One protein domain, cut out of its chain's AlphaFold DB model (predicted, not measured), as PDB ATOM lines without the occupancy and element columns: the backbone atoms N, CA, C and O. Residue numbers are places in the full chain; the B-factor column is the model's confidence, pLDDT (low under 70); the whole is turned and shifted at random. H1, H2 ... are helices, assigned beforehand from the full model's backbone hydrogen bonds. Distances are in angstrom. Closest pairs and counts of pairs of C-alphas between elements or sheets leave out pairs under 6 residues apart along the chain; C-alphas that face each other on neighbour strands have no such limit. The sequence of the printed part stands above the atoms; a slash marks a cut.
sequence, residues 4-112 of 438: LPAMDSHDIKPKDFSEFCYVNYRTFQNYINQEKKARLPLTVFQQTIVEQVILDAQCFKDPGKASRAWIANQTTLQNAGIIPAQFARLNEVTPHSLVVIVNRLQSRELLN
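AT A GLANCE: This is residues 4 to 112 of the 438 residues of an uncharacterized protein of Serratia sp. M24T3 (UniProt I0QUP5). Short helices cluster round H7 in the middle: H4, H5 and residues 95 to 102 of H8 pack on it, crossed rather than side by side, with H6 near H4 and H5. H3 reaches from this cluster like an arm to a small, loose head of H1 and H2, and at another end residues 107 to 112 stick out, of which 107 to 110 belong to H8. The printed part has 109 residues with eight named helices, H1 to H8 in order, and no named strand; its class is all helix. It is only just compact, close to loose, with a radius of gyration of the C-alphas of 15.5 A, and spans 43 by 36 by 22 A.

HOW THE PARTS SIT: H1, residues 4 to 9, is close to but not clearly touching H2, residues 14 to 20; their closest C-alphas, those of Met 7 and Pro 14, are 8.0 A apart. H3, residues 25 to 38, touches H2 with residues 25 to 29 alone, closest at the C-alphas of Ser 18 and Tyr 25, 5.3 A, at a steep tilt of 53 degrees, opposite ways. With residues 34 to 38 alone H3 touches H7, residues 84 to 90, the hub, which touches four helices; the C-alphas of Ala 38 and Gln 86 are closest, 4.0 A apart. H4, residues 44 to 56, is about perpendicular to H7 at 84 degrees and touches it, closest at the C-alphas of Val 50 and Phe 87, 6.4 A. H5, residues 63 to 72, and H7 only just touch, with 3 pairs of C-alphas within 8 A, closest at Trp 70 and Pro 84, 7.0 A. H6, residues 74 to 79, touches no helix; its closest C-alphas to H4 are Ile 49 and Leu 77, 7.4 A. H8, residues 95 to 110, forms a helical hairpin with H7, opposite ways at a steep tilt of 41 degrees, closest at the C-alphas of Ala 85 and Pro 95, 4.4 A. H8 also touches H5, where the C-alphas of Ser 67 and Val 102 are closest, 5.9 A. In each of the eight helices every O i to N i+4 pair is within hydrogen-bond range.

IN THESE COORDINATES: H1 begins at C-alpha 4, (51.545, 36.823, -47.497). H3 is 19.7 A long, H4 18.2 A and H5 14.1 A. H8, the longest, measures 22.5 A and ends at C-alpha 110, (34.805, 32.269, -15.298).

THE WHOLE: The two C-alphas farthest apart, those of His 10 and Asn 112, are 48.8 A apart. The printed part has no cut and no long link. Its mean pLDDT is 83.5, and residues 4 to 10 and 107 to 112 are under 70.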
ATOM      1  N   LEU A   4      52.982  37.004 -47.216       55.97
ATOM      2  CA  LEU A   4      51.545  36.823 -47.497       55.97
ATOM      3  C   LEU A   4      51.100  37.551 -48.782       55.97
ATOM      4  O   LEU A   4      50.414  36.927 -49.585       55.97
ATOM      5  N   PRO A   5      51.563  38.791 -49.046       58.00
ATOM      6  CA  PRO A   5      51.360  39.440 -50.341       58.00
ATOM      7  C   PRO A   5      51.975  38.647 -51.500       58.00
ATOM      8  O   PRO A   5      51.438  38.658 -52.599       58.00
ATOM      9  N   ALA A   6      53.074  37.925 -51.247       57.75
ATOM     10  CA  ALA A   6      53.683  37.034 -52.230       57.75
ATOM     11  C   ALA A   6      52.849  35.758 -52.451       57.75
ATOM     12  O   ALA A   6      52.755  35.278 -53.570       57.75
ATOM     13  N   MET A   7      52.197  35.213 -51.421       61.84
ATOM     14  CA  MET A   7      51.261  34.098 -51.597       61.84
ATOM     15  C   MET A   7      50.038  34.520 -52.414       61.84
ATOM     16  O   MET A   7      49.653  33.796 -53.330       61.84
ATOM     17  N   ASP A   8      49.482  35.698 -52.119       62.50
ATOM     18  CA  ASP A   8      48.345  36.258 -52.852       62.50
ATOM     19  C   ASP A   8      48.732  36.589 -54.309       62.50
ATOM     20  O   ASP A   8      47.972  36.290 -55.227       62.50
ATOM     21  N   SER A   9      49.943  37.111 -54.557       67.38
ATOM     22  CA  SER A   9      50.429  37.409 -55.916       67.38
ATOM     23  C   SER A   9      50.780  36.174 -56.754       67.38
ATOM     24  O   SER A   9      50.841  36.268 -57.978       67.38
ATOM     25  N   HIS A  10      50.989  35.018 -56.119       69.19
ATOM     26  CA  HIS A  10      51.266  33.741 -56.786       69.19
ATOM     27  C   HIS A  10      50.044  32.802 -56.818       69.19
ATOM     28  O   HIS A  10      50.200  31.621 -57.128       69.19
ATOM     29  N   ASP A  11      48.849  33.303 -56.477       77.75
ATOM     30  CA  ASP A  11      47.591  32.539 -56.389       77.75
ATOM     31  C   ASP A  11      47.698  31.281 -55.493       77.75
ATOM     32  O   ASP A  11      47.052  30.247 -55.694       77.75
ATOM     33  N   ILE A  12      48.554  31.344 -54.463       76.69
ATOM     34  CA  ILE A  12      48.729  30.258 -53.499       76.69
ATOM     35  C   ILE A  12      47.634  30.378 -52.446       76.69
ATOM     36  O   ILE A  12      47.744  31.114 -51.462       76.69
ATOM     37  N   LYS A  13      46.578  29.582 -52.617       83.62
ATOM     38  CA  LYS A  13      45.480  29.524 -51.651       83.62
ATOM     39  C   LYS A  13      46.011  29.097 -50.272       83.62
ATOM     40  O   LYS A  13      46.710  28.084 -50.177       83.62
ATOM     41  N   PRO A  14      45.624  29.771 -49.170       77.75
ATOM     42  CA  PRO A  14      46.052  29.401 -47.816       77.75
ATOM     43  C   PRO A  14      45.757  27.940 -47.446       77.75
ATOM     44  O   PRO A  14      46.471  27.352 -46.638       77.75
ATOM     45  N   LYS A  15      44.721  27.344 -48.053       82.12
ATOM     46  CA  LYS A  15      44.392  25.921 -47.912       82.12
ATOM     47  C   LYS A  15      45.493  25.033 -48.479       82.12
ATOM     48  O   LYS A  15      45.999  24.176 -47.760       82.12
ATOM     49  N   ASP A  16      45.905  25.303 -49.708       81.50
ATOM     50  CA  ASP A  16      46.945  24.554 -50.409       81.50
ATOM     51  C   ASP A  16      48.289  24.670 -49.685       81.50
ATOM     52  O   ASP A  16      49.000  23.681 -49.538       81.50
ATOM     53  N   PHE A  17      48.608  25.857 -49.166       81.25
ATOM     54  CA  PHE A  17      49.814  26.062 -48.365       81.25
ATOM     55  C   PHE A  17      49.750  25.345 -47.011       81.25
ATOM     56  O   PHE A  17      50.720  24.721 -46.592       81.25
ATOM     57  N   SER A  18      48.603  25.381 -46.323       81.31
ATOM     58  CA  SER A  18      48.446  24.640 -45.065       81.31
ATOM     59  C   SER A  18      48.581  23.131 -45.263       81.31
ATOM     60  O   SER A  18      49.225  22.467 -44.455       81.31
ATOM     61  N   GLU A  19      48.043  22.605 -46.369       75.62
ATOM     62  CA  GLU A  19      48.178  21.201 -46.754       75.62
ATOM     63  C   GLU A  19      49.634  20.865 -47.093       75.62
ATOM     64  O   GLU A  19      50.155  19.866 -46.602       75.62
ATOM     65  N   PHE A  20      50.314  21.733 -47.849       74.25
ATOM     66  CA  PHE A  20      51.743  21.622 -48.152       74.25
ATOM     67  C   PHE A  20      52.601  21.552 -46.881       74.25
ATOM     68  O   PHE A  20      53.509  20.731 -46.789       74.25
ATOM     69  N   CYS A  21      52.287  22.365 -45.872       75.88
ATOM     70  CA  CYS A  21      52.999  22.373 -44.594       75.88
ATOM     71  C   CYS A  21      52.538  21.285 -43.609       75.88
ATOM     72  O   CYS A  21      53.009  21.276 -42.473       75.88
ATOM     73  N   TYR A  22      51.604  20.403 -43.987       76.00
ATOM     74  CA  TYR A  22      50.974  19.424 -43.089       76.00
ATOM     75  C   TYR A  22      50.375  20.049 -41.814       76.00
ATOM     76  O   TYR A  22      50.312  19.422 -40.752       76.00
ATOM     77  N   VAL A  23      49.902  21.293 -41.905       75.62
ATOM     78  CA  VAL A  23      49.224  21.994 -40.812       75.62
ATOM     79  C   VAL A  23      47.726  21.972 -41.075       75.62
ATOM     80  O   VAL A  23      47.258  22.231 -42.180       75.62
ATOM     81  N   ASN A  24      46.935  21.697 -40.039       85.69
ATOM     82  CA  ASN A  24      45.483  21.775 -40.143       85.69
ATOM     83  C   ASN A  24      45.054  23.167 -40.651       85.69
ATOM     84  O   ASN A  24      45.355  24.176 -40.012       85.69
ATOM     85  N   TYR A  25      44.313  23.214 -41.763       82.06
ATOM     86  CA  TYR A  25      43.913  24.464 -42.418       82.06
ATOM     87  C   TYR A  25      43.223  25.453 -41.478       82.06
ATOM     88  O   TYR A  25      43.550  26.635 -41.476       82.06
ATOM     89  N   ARG A  26      42.307  24.974 -40.630       82.31
ATOM     90  CA  ARG A  26      41.594  25.825 -39.669       82.31
ATOM     91  C   ARG A  26      42.555  26.434 -38.653       82.31
ATOM     92  O   ARG A  26      42.447  27.608 -38.318       82.31
ATOM     93  N   THR A  27      43.522  25.645 -38.191       77.12
ATOM     94  CA  THR A  27      44.590  26.125 -37.306       77.12
ATOM     95  C   THR A  27      45.432  27.176 -38.022       77.12
ATOM     96  O   THR A  27      45.605  28.271 -37.498       77.12
ATOM     97  N   PHE A  28      45.876  26.894 -39.246       81.56
ATOM     98  CA  PHE A  28      46.658  27.825 -40.056       81.56
ATOM     99  C   PHE A  28      45.916  29.144 -40.332       81.56
ATOM    100  O   PHE A  28      46.472  30.219 -40.117       81.56
ATOM    101  N   GLN A  29      44.636  29.090 -40.706       84.31
ATOM    102  CA  GLN A  29      43.794  30.280 -40.849       84.31
ATOM    103  C   GLN A  29      43.676  31.064 -39.544       84.31
ATOM    104  O   GLN A  29      43.753  32.289 -39.559       84.31
ATOM    105  N   ASN A  30      43.524  30.383 -38.407       81.56
ATOM    106  CA  ASN A  30      43.487  31.052 -37.111       81.56
ATOM    107  C   ASN A  30      44.804  31.781 -36.826       81.56
ATOM    108  O   ASN A  30      44.766  32.926 -36.387       81.56
ATOM    109  N   TYR A  31      45.956  31.165 -37.110       83.81
ATOM    110  CA  TYR A  31      47.257  31.838 -37.027       83.81
ATOM    111  C   TYR A  31      47.305  33.080 -37.921       83.81
ATOM    112  O   TYR A  31      47.649  34.158 -37.437       83.81
ATOM    113  N   ILE A  32      46.891  32.955 -39.187       84.00
ATOM    114  CA  ILE A  32      46.857  34.078 -40.133       84.00
ATOM    115  C   ILE A  32      45.993  35.219 -39.605       84.00
ATOM    116  O   ILE A  32      46.405  36.375 -39.629       84.00
ATOM    117  N   ASN A  33      44.797  34.904 -39.118       86.44
ATOM    118  CA  ASN A  33      43.855  35.903 -38.636       86.44
ATOM    119  C   ASN A  33      44.384  36.632 -37.395       86.44
ATOM    120  O   ASN A  33      44.212  37.846 -37.295       86.44
ATOM    121  N   GLN A  34      45.045  35.926 -36.471       85.75
ATOM    122  CA  GLN A  34      45.658  36.564 -35.301       85.75
ATOM    123  C   GLN A  34      46.841  37.452 -35.690       85.75
ATOM    124  O   GLN A  34      46.955  38.562 -35.184       85.75
ATOM    125  N   GLU A  35      47.674  37.017 -36.631       85.94
ATOM    126  CA  GLU A  35      48.763  37.833 -37.177       85.94
ATOM    127  C   GLU A  35      48.253  39.088 -37.898       85.94
ATOM    128  O   GLU A  35      48.750  40.182 -37.649       85.94
ATOM    129  N   LYS A  36      47.217  38.970 -38.742       87.81
ATOM    130  CA  LYS A  36      46.596  40.128 -39.410       87.81
ATOM    131  C   LYS A  36      46.094  41.151 -38.391       87.81
ATOM    132  O   LYS A  36      46.368  42.338 -38.523       87.81
ATOM    133  N   LYS A  37      45.417  40.676 -37.345       88.56
ATOM    134  CA  LYS A  37      44.933  41.502 -36.232       88.56
ATOM    135  C   LYS A  37      46.074  42.154 -35.445       88.56
ATOM    136  O   LYS A  37      45.999  43.337 -35.138       88.56
ATOM    137  N   ALA A  38      47.143  41.409 -35.164       89.06
ATOM    138  CA  ALA A  38      48.340  41.914 -34.495       89.06
ATOM    139  C   ALA A  38      49.078  42.990 -35.305       89.06
ATOM    140  O   ALA A  38      49.820  43.796 -34.744       89.06
ATOM    141  N   ARG A  39      48.912  42.975 -36.633       88.88
ATOM    142  CA  ARG A  39      49.587  43.887 -37.558       88.88
ATOM    143  C   ARG A  39      48.863  45.198 -37.825       88.88
ATOM    144  O   ARG A  39      49.467  46.073 -38.439       88.88
ATOM    145  N   LEU A  40      47.629  45.347 -37.349       89.81
ATOM    146  CA  LEU A  40      46.914  46.614 -37.455       89.81
ATOM    147  C   LEU A  40      47.722  47.729 -36.772       89.81
ATOM    148  O   LEU A  40      48.223  47.505 -35.665       89.81
ATOM    149  N   PRO A  41      47.880  48.892 -37.429       88.56
ATOM    150  CA  PRO A  41      48.676  49.985 -36.898       88.56
ATOM    151  C   PRO A  41      48.097  50.451 -35.564       88.56
ATOM    152  O   PRO A  41      46.887  50.615 -35.420       88.56
ATOM    153  N   LEU A  42      48.987  50.645 -34.597       91.62
ATOM    154  CA  LEU A  42      48.666  51.228 -33.303       91.62
ATOM    155  C   LEU A  42      49.010  52.713 -33.332       91.62
ATOM    156  O   LEU A  42      49.998  53.107 -33.954       91.62
ATOM    157  N   THR A  43      48.214  53.526 -32.646       94.31
ATOM    158  CA  THR A  43      48.563  54.929 -32.410       94.31
ATOM    159  C   THR A  43      49.776  55.017 -31.483       94.31
ATOM    160  O   THR A  43      50.061  54.086 -30.730       94.31
ATOM    161  N   VAL A  44      50.470  56.159 -31.492       93.19
ATOM    162  CA  VAL A  44      51.598  56.413 -30.575       93.19
ATOM    163  C   VAL A  44      51.165  56.201 -29.122       93.19
ATOM    164  O   VAL A  44      51.829  55.496 -28.376       93.19
ATOM    165  N   PHE A  45      49.985  56.707 -28.754       93.19
ATOM    166  CA  PHE A  45      49.408  56.517 -27.423       93.19
ATOM    167  C   PHE A  45      49.225  55.036 -27.054       93.19
ATOM    168  O   PHE A  45      49.602  54.616 -25.962       93.19
ATOM    169  N   GLN A  46      48.685  54.225 -27.968       93.38
ATOM    170  CA  GLN A  46      48.517  52.788 -27.740       93.38
ATOM    171  C   GLN A  46      49.863  52.071 -27.596       93.38
ATOM    172  O   GLN A  46      49.993  51.202 -26.736       93.38
ATOM    173  N   GLN A  47      50.859  52.430 -28.410       94.31
ATOM    174  CA  GLN A  47      52.207  51.865 -28.305       94.31
ATOM    175  C   GLN A  47      52.829  52.179 -26.947       94.31
ATOM    176  O   GLN A  47      53.265  51.252 -26.272       94.31
ATOM    177  N   THR A  48      52.761  53.434 -26.495       93.62
ATOM    178  CA  THR A  48      53.296  53.846 -25.191       93.62
ATOM    179  C   THR A  48      52.653  53.081 -24.033       93.62
ATOM    180  O   THR A  48      53.360  52.632 -23.137       93.62
ATOM    181  N   ILE A  49      51.330  52.861 -24.057       95.19
ATOM    182  CA  ILE A  49      50.656  52.046 -23.031       95.19
ATOM    183  C   ILE A  49      51.205  50.619 -23.021       95.19
ATOM    184  O   ILE A  49      51.479  50.067 -21.956       95.19
ATOM    185  N   VAL A  50      51.354  50.001 -24.196       95.62
ATOM    186  CA  VAL A  50      51.872  48.632 -24.284       95.62
ATOM    187  C   VAL A  50      53.317  48.568 -23.807       95.62
ATOM    188  O   VAL A  50      53.631  47.711 -22.990       95.62
ATOM    189  N   GLU A  51      54.180  49.468 -24.269       94.56
ATOM    190  CA  GLU A  51      55.587  49.539 -23.863       94.56
ATOM    191  C   GLU A  51      55.727  49.707 -22.350       94.56
ATOM    192  O   GLU A  51      56.502  48.978 -21.732       94.56
ATOM    193  N   GLN A  52      54.912  50.570 -21.739       94.00
ATOM    194  CA  GLN A  52      54.885  50.751 -20.291       94.00
ATOM    195  C   GLN A  52      54.524  49.447 -19.568       94.00
ATOM    196  O   GLN A  52      55.255  49.007 -18.684       94.00
ATOM    197  N   VAL A  53      53.460  48.760 -19.999       95.88
ATOM    198  CA  VAL A  53      53.076  47.455 -19.429       95.88
ATOM    199  C   VAL A  53      54.184  46.412 -19.618       95.88
ATOM    200  O   VAL A  53      54.417  45.583 -18.734       95.88
ATOM    201  N   ILE A  54      54.875  46.428 -20.762       95.62
ATOM    202  CA  ILE A  54      55.975  45.504 -21.047       95.62
ATOM    203  C   ILE A  54      57.147  45.731 -20.093       95.62
ATOM    204  O   ILE A  54      57.684  44.750 -19.566       95.62
ATOM    205  N   LEU A  55      57.515  46.996 -19.880       93.44
ATOM    206  CA  LEU A  55      58.585  47.418 -18.982       93.44
ATOM    207  C   LEU A  55      58.250  47.078 -17.528       93.44
ATOM    208  O   LEU A  55      59.024  46.370 -16.882       93.44
ATOM    209  N   ASP A  56      57.072  47.484 -17.050       92.31
ATOM    210  CA  ASP A  56      56.638  47.283 -15.662       92.31
ATOM    211  C   ASP A  56      56.539  45.799 -15.301       92.31
ATOM    212  O   ASP A  56      56.979  45.365 -14.236       92.31
ATOM    213  N   ALA A  57      55.999  44.984 -16.211       91.00
ATOM    214  CA  ALA A  57      55.864  43.546 -15.996       91.00
ATOM    215  C   ALA A  57      57.117  42.742 -16.389       91.00
ATOM    216  O   ALA A  57      57.122  41.515 -16.232       91.00
ATOM    217  N   GLN A  58      58.150  43.400 -16.936       93.38
ATOM    218  CA  GLN A  58      59.376  42.783 -17.461       93.38
ATOM    219  C   GLN A  58      59.087  41.553 -18.327       93.38
ATOM    220  O   GLN A  58      59.652  40.467 -18.134       93.38
ATOM    221  N   CYS A  59      58.120  41.699 -19.229       92.25
ATOM    222  CA  CYS A  59      57.508  40.559 -19.897       92.25
ATOM    223  C   CYS A  59      57.950  40.364 -21.345       92.25
ATOM    224  O   CYS A  59      57.422  39.479 -22.006       92.25
ATOM    225  N   PHE A  60      58.892  41.167 -21.839       93.06
ATOM    226  CA  PHE A  60      59.407  41.085 -23.205       93.06
ATOM    227  C   PHE A  60      59.943  39.681 -23.532       93.06
ATOM    228  O   PHE A  60      60.719  39.118 -22.758       93.06
ATOM    229  N   LYS A  61      59.524  39.117 -24.673       89.56
ATOM    230  CA  LYS A  61      59.868  37.769 -25.171       89.56
ATOM    231  C   LYS A  61      59.455  36.597 -24.277       89.56
ATOM    232  O   LYS A  61      59.766  35.454 -24.608       89.56
ATOM    233  N   ASP A  62      58.738  36.833 -23.178       84.69
ATOM    234  CA  ASP A  62      58.309  35.789 -22.244       84.69
ATOM    235  C   ASP A  62      56.786  35.590 -22.341       84.69
ATOM    236  O   ASP A  62      56.020  36.361 -21.756       84.69
ATOM    237  N   PRO A  63      56.300  34.526 -23.011       83.00
ATOM    238  CA  PRO A  63      54.866  34.288 -23.190       83.00
ATOM    239  C   PRO A  63      54.094  34.127 -21.871       83.00
ATOM    240  O   PRO A  63      52.905  34.451 -21.783       83.00
ATOM    241  N   GLY A  64      54.752  33.601 -20.834       79.56
ATOM    242  CA  GLY A  64      54.152  33.390 -19.524       79.56
ATOM    243  C   GLY A  64      53.981  34.703 -18.770       79.56
ATOM    244  O   GLY A  64      52.910  34.967 -18.225       79.56
ATOM    245  N   LYS A  65      55.014  35.552 -18.752       84.25
ATOM    246  CA  LYS A  65      54.907  36.897 -18.169       84.25
ATOM    247  C   LYS A  65      53.978  37.785 -18.987       84.25
ATOM    248  O   LYS A  65      53.163  38.480 -18.393       84.25
ATOM    249  N   ALA A  66      54.030  37.707 -20.313       90.25
ATOM    250  CA  ALA A  66      53.188  38.496 -21.204       90.25
ATOM    251  C   ALA A  66      51.703  38.176 -21.009       90.25
ATOM    252  O   ALA A  66      50.878  39.080 -20.939       90.25
ATOM    253  N   SER A  67      51.344  36.898 -20.854       87.62
ATOM    254  CA  SER A  67      49.948  36.517 -20.601       87.62
ATOM    255  C   SER A  67      49.444  37.010 -19.243       87.62
ATOM    256  O   SER A  67      48.303  37.453 -19.150       87.62
ATOM    257  N   ARG A  68      50.291  37.014 -18.205       83.94
ATOM    258  CA  ARG A  68      49.946  37.615 -16.904       83.94
ATOM    259  C   ARG A  68      49.827  39.131 -16.984       83.94
ATOM    260  O   ARG A  68      48.863  39.675 -16.464       83.94
ATOM    261  N   ALA A  69      50.775  39.788 -17.645       92.56
ATOM    262  CA  ALA A  69      50.768  41.232 -17.845       92.56
ATOM    263  C   ALA A  69      49.513  41.677 -18.604       92.56
ATOM    264  O   ALA A  69      48.872  42.643 -18.200       92.56
ATOM    265  N   TRP A  70      49.124  40.917 -19.635       94.31
ATOM    266  CA  TRP A  70      47.879  41.117 -20.368       94.31
ATOM    267  C   TRP A  70      46.658  41.033 -19.451       94.31
ATOM    268  O   TRP A  70      45.844  41.946 -19.459       94.31
ATOM    269  N   ILE A  71      46.523  39.961 -18.662       89.38
ATOM    270  CA  ILE A  71      45.359  39.769 -17.777       89.38
ATOM    271  C   ILE A  71      45.320  40.852 -16.690       89.38
ATOM    272  O   ILE A  71      44.276  41.458 -16.468       89.38
ATOM    273  N   ALA A  72      46.459  41.148 -16.062       89.88
ATOM    274  CA  ALA A  72      46.560  42.154 -15.006       89.88
ATOM    275  C   ALA A  72      46.226  43.572 -15.499       89.88
ATOM    276  O   ALA A  72      45.667  44.364 -14.748       89.88
ATOM    277  N   ASN A  73      46.532  43.879 -16.762       94.81
ATOM    278  CA  ASN A  73      46.271  45.181 -17.379       94.81
ATOM    279  C   ASN A  73      45.126  45.126 -18.396       94.81
ATOM    280  O   ASN A  73      45.014  46.014 -19.242       94.81
ATOM    281  N   GLN A  74      44.279  44.094 -18.339       92.62
ATOM    282  CA  GLN A  74      43.301  43.818 -19.387       92.62
ATOM    283  C   GLN A  74      42.362  45.004 -19.596       92.62
ATOM    284  O   GLN A  74      42.164  45.422 -20.732       92.62
ATOM    285  N   THR A  75      41.818  45.563 -18.515       89.19
ATOM    286  CA  THR A  75      40.909  46.712 -18.581       89.19
ATOM    287  C   THR A  75      41.588  47.917 -19.227       89.19
ATOM    288  O   THR A  75      41.035  48.501 -20.150       89.19
ATOM    289  N   THR A  76      42.812  48.254 -18.812       93.12
ATOM    290  CA  THR A  76      43.581  49.378 -19.368       93.12
ATOM    291  C   THR A  76      43.876  49.184 -20.856       93.12
ATOM    292  O   THR A  76      43.625  50.079 -21.661       93.12
ATOM    293  N   LEU A  77      44.359  47.998 -21.236       95.25
ATOM    294  CA  LEU A  77      44.702  47.666 -22.619       95.25
ATOM    295  C   LEU A  77      43.455  47.650 -23.516       95.25
ATOM    296  O   LEU A  77      43.471  48.230 -24.599       95.25
ATOM    297  N   GLN A  78      42.356  47.051 -23.052       93.44
ATOM    298  CA  GLN A  78      41.097  46.997 -23.799       93.44
ATOM    299  C   GLN A  78      40.434  48.371 -23.922       93.44
ATOM    300  O   GLN A  78      39.938  48.694 -25.000       93.44
ATOM    301  N   ASN A  79      40.478  49.208 -22.879       91.88
ATOM    302  CA  ASN A  79      39.983  50.590 -22.936       91.88
ATOM    303  C   ASN A  79      40.776  51.441 -23.935       91.88
ATOM    304  O   ASN A  79      40.212  52.308 -24.595       91.88
ATOM    305  N   ALA A  80      42.071  51.160 -24.095       92.25
ATOM    306  CA  ALA A  80      42.903  51.756 -25.135       92.25
ATOM    307  C   ALA A  80      42.692  51.121 -26.527       92.25
ATOM    308  O   ALA A  80      43.358  51.508 -27.487       92.25
ATOM    309  N   GLY A  81      41.783  50.151 -26.671       93.31
ATOM    310  CA  GLY A  81      41.489  49.469 -27.934       93.31
ATOM    311  C   GLY A  81      42.550  48.456 -28.370       93.31
ATOM    312  O   GLY A  81      42.556  48.038 -29.527       93.31
ATOM    313  N   ILE A  82      43.452  48.058 -27.472       95.50
ATOM    314  CA  ILE A  82      44.493  47.066 -27.745       95.50
ATOM    315  C   ILE A  82      43.894  45.676 -27.537       95.50
ATOM    316  O   ILE A  82      43.196  45.424 -26.557       95.50
ATOM    317  N   ILE A  83      44.181  44.753 -28.452       94.75
ATOM    318  CA  ILE A  83      43.787  43.337 -28.347       94.75
ATOM    319  C   ILE A  83      44.996  42.443 -28.013       94.75
ATOM    320  O   ILE A  83      46.135  42.834 -28.286       94.75
ATOM    321  N   PRO A  84      44.794  41.205 -27.504       93.12
ATOM    322  CA  PRO A  84      45.911  40.370 -27.058       93.12
ATOM    323  C   PRO A  84      46.924  40.090 -28.172       93.12
ATOM    324  O   PRO A  84      48.125  40.048 -27.936       93.12
ATOM    325  N   ALA A  85      46.454  39.947 -29.414       92.69
ATOM    326  CA  ALA A  85      47.319  39.720 -30.564       92.69
ATOM    327  C   ALA A  85      48.291  40.892 -30.821       92.69
ATOM    328  O   ALA A  85      49.455  40.660 -31.141       92.69
ATOM    329  N   GLN A  86      47.839  42.139 -30.649       95.12
ATOM    330  CA  GLN A  86      48.672  43.338 -30.811       95.12
ATOM    331  C   GLN A  86      49.685  43.470 -29.671       95.12
ATOM    332  O   GLN A  86      50.865  43.701 -29.925       95.12
ATOM    333  N   PHE A  87      49.241  43.238 -28.431       96.00
ATOM    334  CA  PHE A  87      50.127  43.214 -27.268       96.00
ATOM    335  C   PHE A  87      51.230  42.157 -27.418       96.00
ATOM    336  O   PHE A  87      52.401  42.453 -27.201       96.00
ATOM    337  N   ALA A  88      50.879  40.949 -27.873       93.69
ATOM    338  CA  ALA A  88      51.842  39.878 -28.125       93.69
ATOM    339  C   ALA A  88      52.942  40.301 -29.104       93.69
ATOM    340  O   ALA A  88      54.114  40.033 -28.859       93.69
ATOM    341  N   ARG A  89      52.573  40.988 -30.192       92.56
ATOM    342  CA  ARG A  89      53.530  41.421 -31.213       92.56
ATOM    343  C   ARG A  89      54.530  42.436 -30.672       92.56
ATOM    344  O   ARG A  89      55.720  42.258 -30.900       92.56
ATOM    345  N   LEU A  90      54.063  43.463 -29.960       92.44
ATOM    346  CA  LEU A  90      54.950  44.455 -29.335       92.44
ATOM    347  C   LEU A  90      55.821  43.841 -28.230       92.44
ATOM    348  O   LEU A  90      56.925  44.302 -27.973       92.44
ATOM    349  N   ASN A  91      55.348  42.761 -27.619       91.31
ATOM    350  CA  ASN A  91      56.095  41.984 -26.643       91.31
ATOM    351  C   ASN A  91      57.071  40.962 -27.272       91.31
ATOM    352  O   ASN A  91      57.773  40.270 -26.543       91.31
ATOM    353  N   GLU A  92      57.135  40.845 -28.604       90.31
ATOM    354  CA  GLU A  92      57.904  39.816 -29.327       90.31
ATOM    355  C   GLU A  92      57.533  38.365 -28.952       90.31
ATOM    356  O   GLU A  92      58.352  37.445 -28.968       90.31
ATOM    357  N   VAL A  93      56.252  38.134 -28.662       89.06
ATOM    358  CA  VAL A  93      55.661  36.809 -28.446       89.06
ATOM    359  C   VAL A  93      54.710  36.480 -29.595       89.06
ATOM    360  O   VAL A  93      54.019  37.342 -30.130       89.06
ATOM    361  N   THR A  94      54.623  35.204 -29.979       87.56
ATOM    362  CA  THR A  94      53.703  34.772 -31.040       87.56
ATOM    363  C   THR A  94      52.242  35.124 -30.688       87.56
ATOM    364  O   THR A  94      51.722  34.586 -29.701       87.56
ATOM    365  N   PRO A  95      51.529  35.930 -31.505       88.00
ATOM    366  CA  PRO A  95      50.153  36.360 -31.239       88.00
ATOM    367  C   PRO A  95      49.178  35.221 -30.963       88.00
ATOM    368  O   PRO A  95      48.397  35.275 -30.015       88.00
ATOM    369  N   HIS A  96      49.258  34.148 -31.751       84.00
ATOM    370  CA  HIS A  96      48.413  32.975 -31.552       84.00
ATOM    371  C   HIS A  96      48.631  32.328 -30.177       84.00
ATOM    372  O   HIS A  96      47.664  32.024 -29.482       84.00
ATOM    373  N   SER A  97      49.891  32.143 -29.776       78.19
ATOM    374  CA  SER A  97      50.238  31.518 -28.498       78.19
ATOM    375  C   SER A  97      49.685  32.323 -27.326       78.19
ATOM    376  O   SER A  97      49.069  31.744 -26.434       78.19
ATOM    377  N   LEU A  98      49.838  33.652 -27.351       87.88
ATOM    378  CA  LEU A  98      49.316  34.506 -26.287       87.88
ATOM    379  C   LEU A  98      47.785  34.438 -26.205       87.88
ATOM    380  O   LEU A  98      47.246  34.227 -25.123       87.88
ATOM    381  N   VAL A  99      47.085  34.549 -27.340       86.25
ATOM    382  CA  VAL A  99      45.612  34.490 -27.392       86.25
ATOM    383  C   VAL A  99      45.086  33.166 -26.835       86.25
ATOM    384  O   VAL A  99      44.136  33.160 -26.056       86.25
ATOM    385  N   VAL A 100      45.710  32.038 -27.189       81.88
ATOM    386  CA  VAL A 100      45.318  30.720 -26.662       81.88
ATOM    387  C   VAL A 100      45.505  30.649 -25.146       81.88
ATOM    388  O   VAL A 100      44.620  30.153 -24.447       81.88
ATOM    389  N   ILE A 101      46.632  31.146 -24.629       78.38
ATOM    390  CA  ILE A 101      46.922  31.139 -23.190       78.38
ATOM    391  C   ILE A 101      45.924  32.029 -22.439       78.38
ATOM    392  O   ILE A 101      45.323  31.570 -21.471       78.38
ATOM    393  N   VAL A 102      45.704  33.260 -22.909       84.75
ATOM    394  CA  VAL A 102      44.767  34.220 -22.307       84.75
ATOM    395  C   VAL A 102      43.351  33.654 -22.272       84.75
ATOM    396  O   VAL A 102      42.756  33.607 -21.199       84.75
ATOM    397  N   ASN A 103      42.844  33.132 -23.394       81.88
ATOM    398  CA  ASN A 103      41.503  32.547 -23.447       81.88
ATOM    399  C   ASN A 103      41.354  31.391 -22.450       81.88
ATOM    400  O   ASN A 103      40.349  31.301 -21.755       81.88
ATOM    401  N   ARG A 104      42.362  30.518 -22.327       71.69
ATOM    402  CA  ARG A 104      42.319  29.404 -21.366       71.69
ATOM    403  C   ARG A 104      42.364  29.867 -19.913       71.69
ATOM    404  O   ARG A 104      41.722  29.242 -19.071       71.69
ATOM    405  N   LEU A 105      43.130  30.912 -19.610       71.00
ATOM    406  CA  LEU A 105      43.197  31.483 -18.265       71.00
ATOM    407  C   LEU A 105      41.870  32.164 -17.899       71.00
ATOM    408  O   LEU A 105      41.321  31.867 -16.841       71.00
ATOM    409  N   GLN A 106      41.292  32.945 -18.813       72.31
ATOM    410  CA  GLN A 106      39.996  33.606 -18.627       72.31
ATOM    411  C   GLN A 106      38.829  32.610 -18.526       72.31
ATOM    412  O   GLN A 106      37.968  32.755 -17.662       72.31
ATOM    413  N   SER A 107      38.801  31.549 -19.346       61.22
ATOM    414  CA  SER A 107      37.769  30.502 -19.240       61.22
ATOM    415  C   SER A 107      37.823  29.761 -17.902       61.22
ATOM    416  O   SER A 107      36.789  29.324 -17.404       61.22
ATOM    417  N   ARG A 108      39.008  29.625 -17.294       51.91
ATOM    418  CA  ARG A 108      39.150  29.041 -15.952       51.91
ATOM    419  C   ARG A 108      38.756  30.018 -14.847       51.91
ATOM    420  O   ARG A 108      38.258  29.575 -13.822       51.91
ATOM    421  N   GLU A 109      38.931  31.318 -15.050       49.78
ATOM    422  CA  GLU A 109      38.493  32.354 -14.110       49.78
ATOM    423  C   GLU A 109      36.958  32.485 -14.068       49.78
ATOM    424  O   GLU A 109      36.386  32.598 -12.988       49.78
ATOM    425  N   LEU A 110      36.276  32.317 -15.210       42.88
ATOM    426  CA  LEU A 110      34.805  32.269 -15.298       42.88
ATOM    427  C   LEU A 110      34.183  30.986 -14.710       42.88
ATOM    428  O   LEU A 110      33.049  31.017 -14.242       42.88
ATOM    429  N   LEU A 111      34.916  29.869 -14.693       40.88
ATOM    430  CA  LEU A 111      34.493  28.608 -14.057       40.88
ATOM    431  C   LEU A 111      34.792  28.560 -12.541       40.88
ATOM    432  O   LEU A 111      34.449  27.587 -11.867       40.88
ATOM    433  N   ASN A 112      35.420  29.602 -11.985       38.69
ATOM    434  CA  ASN A 112      35.908  29.654 -10.603       38.69
ATOM    435  C   ASN A 112      34.950  30.339  -9.608       38.69
ATOM    436  O   ASN A 112      35.396  30.886  -8.600       38.69
TER     437      ASN A 112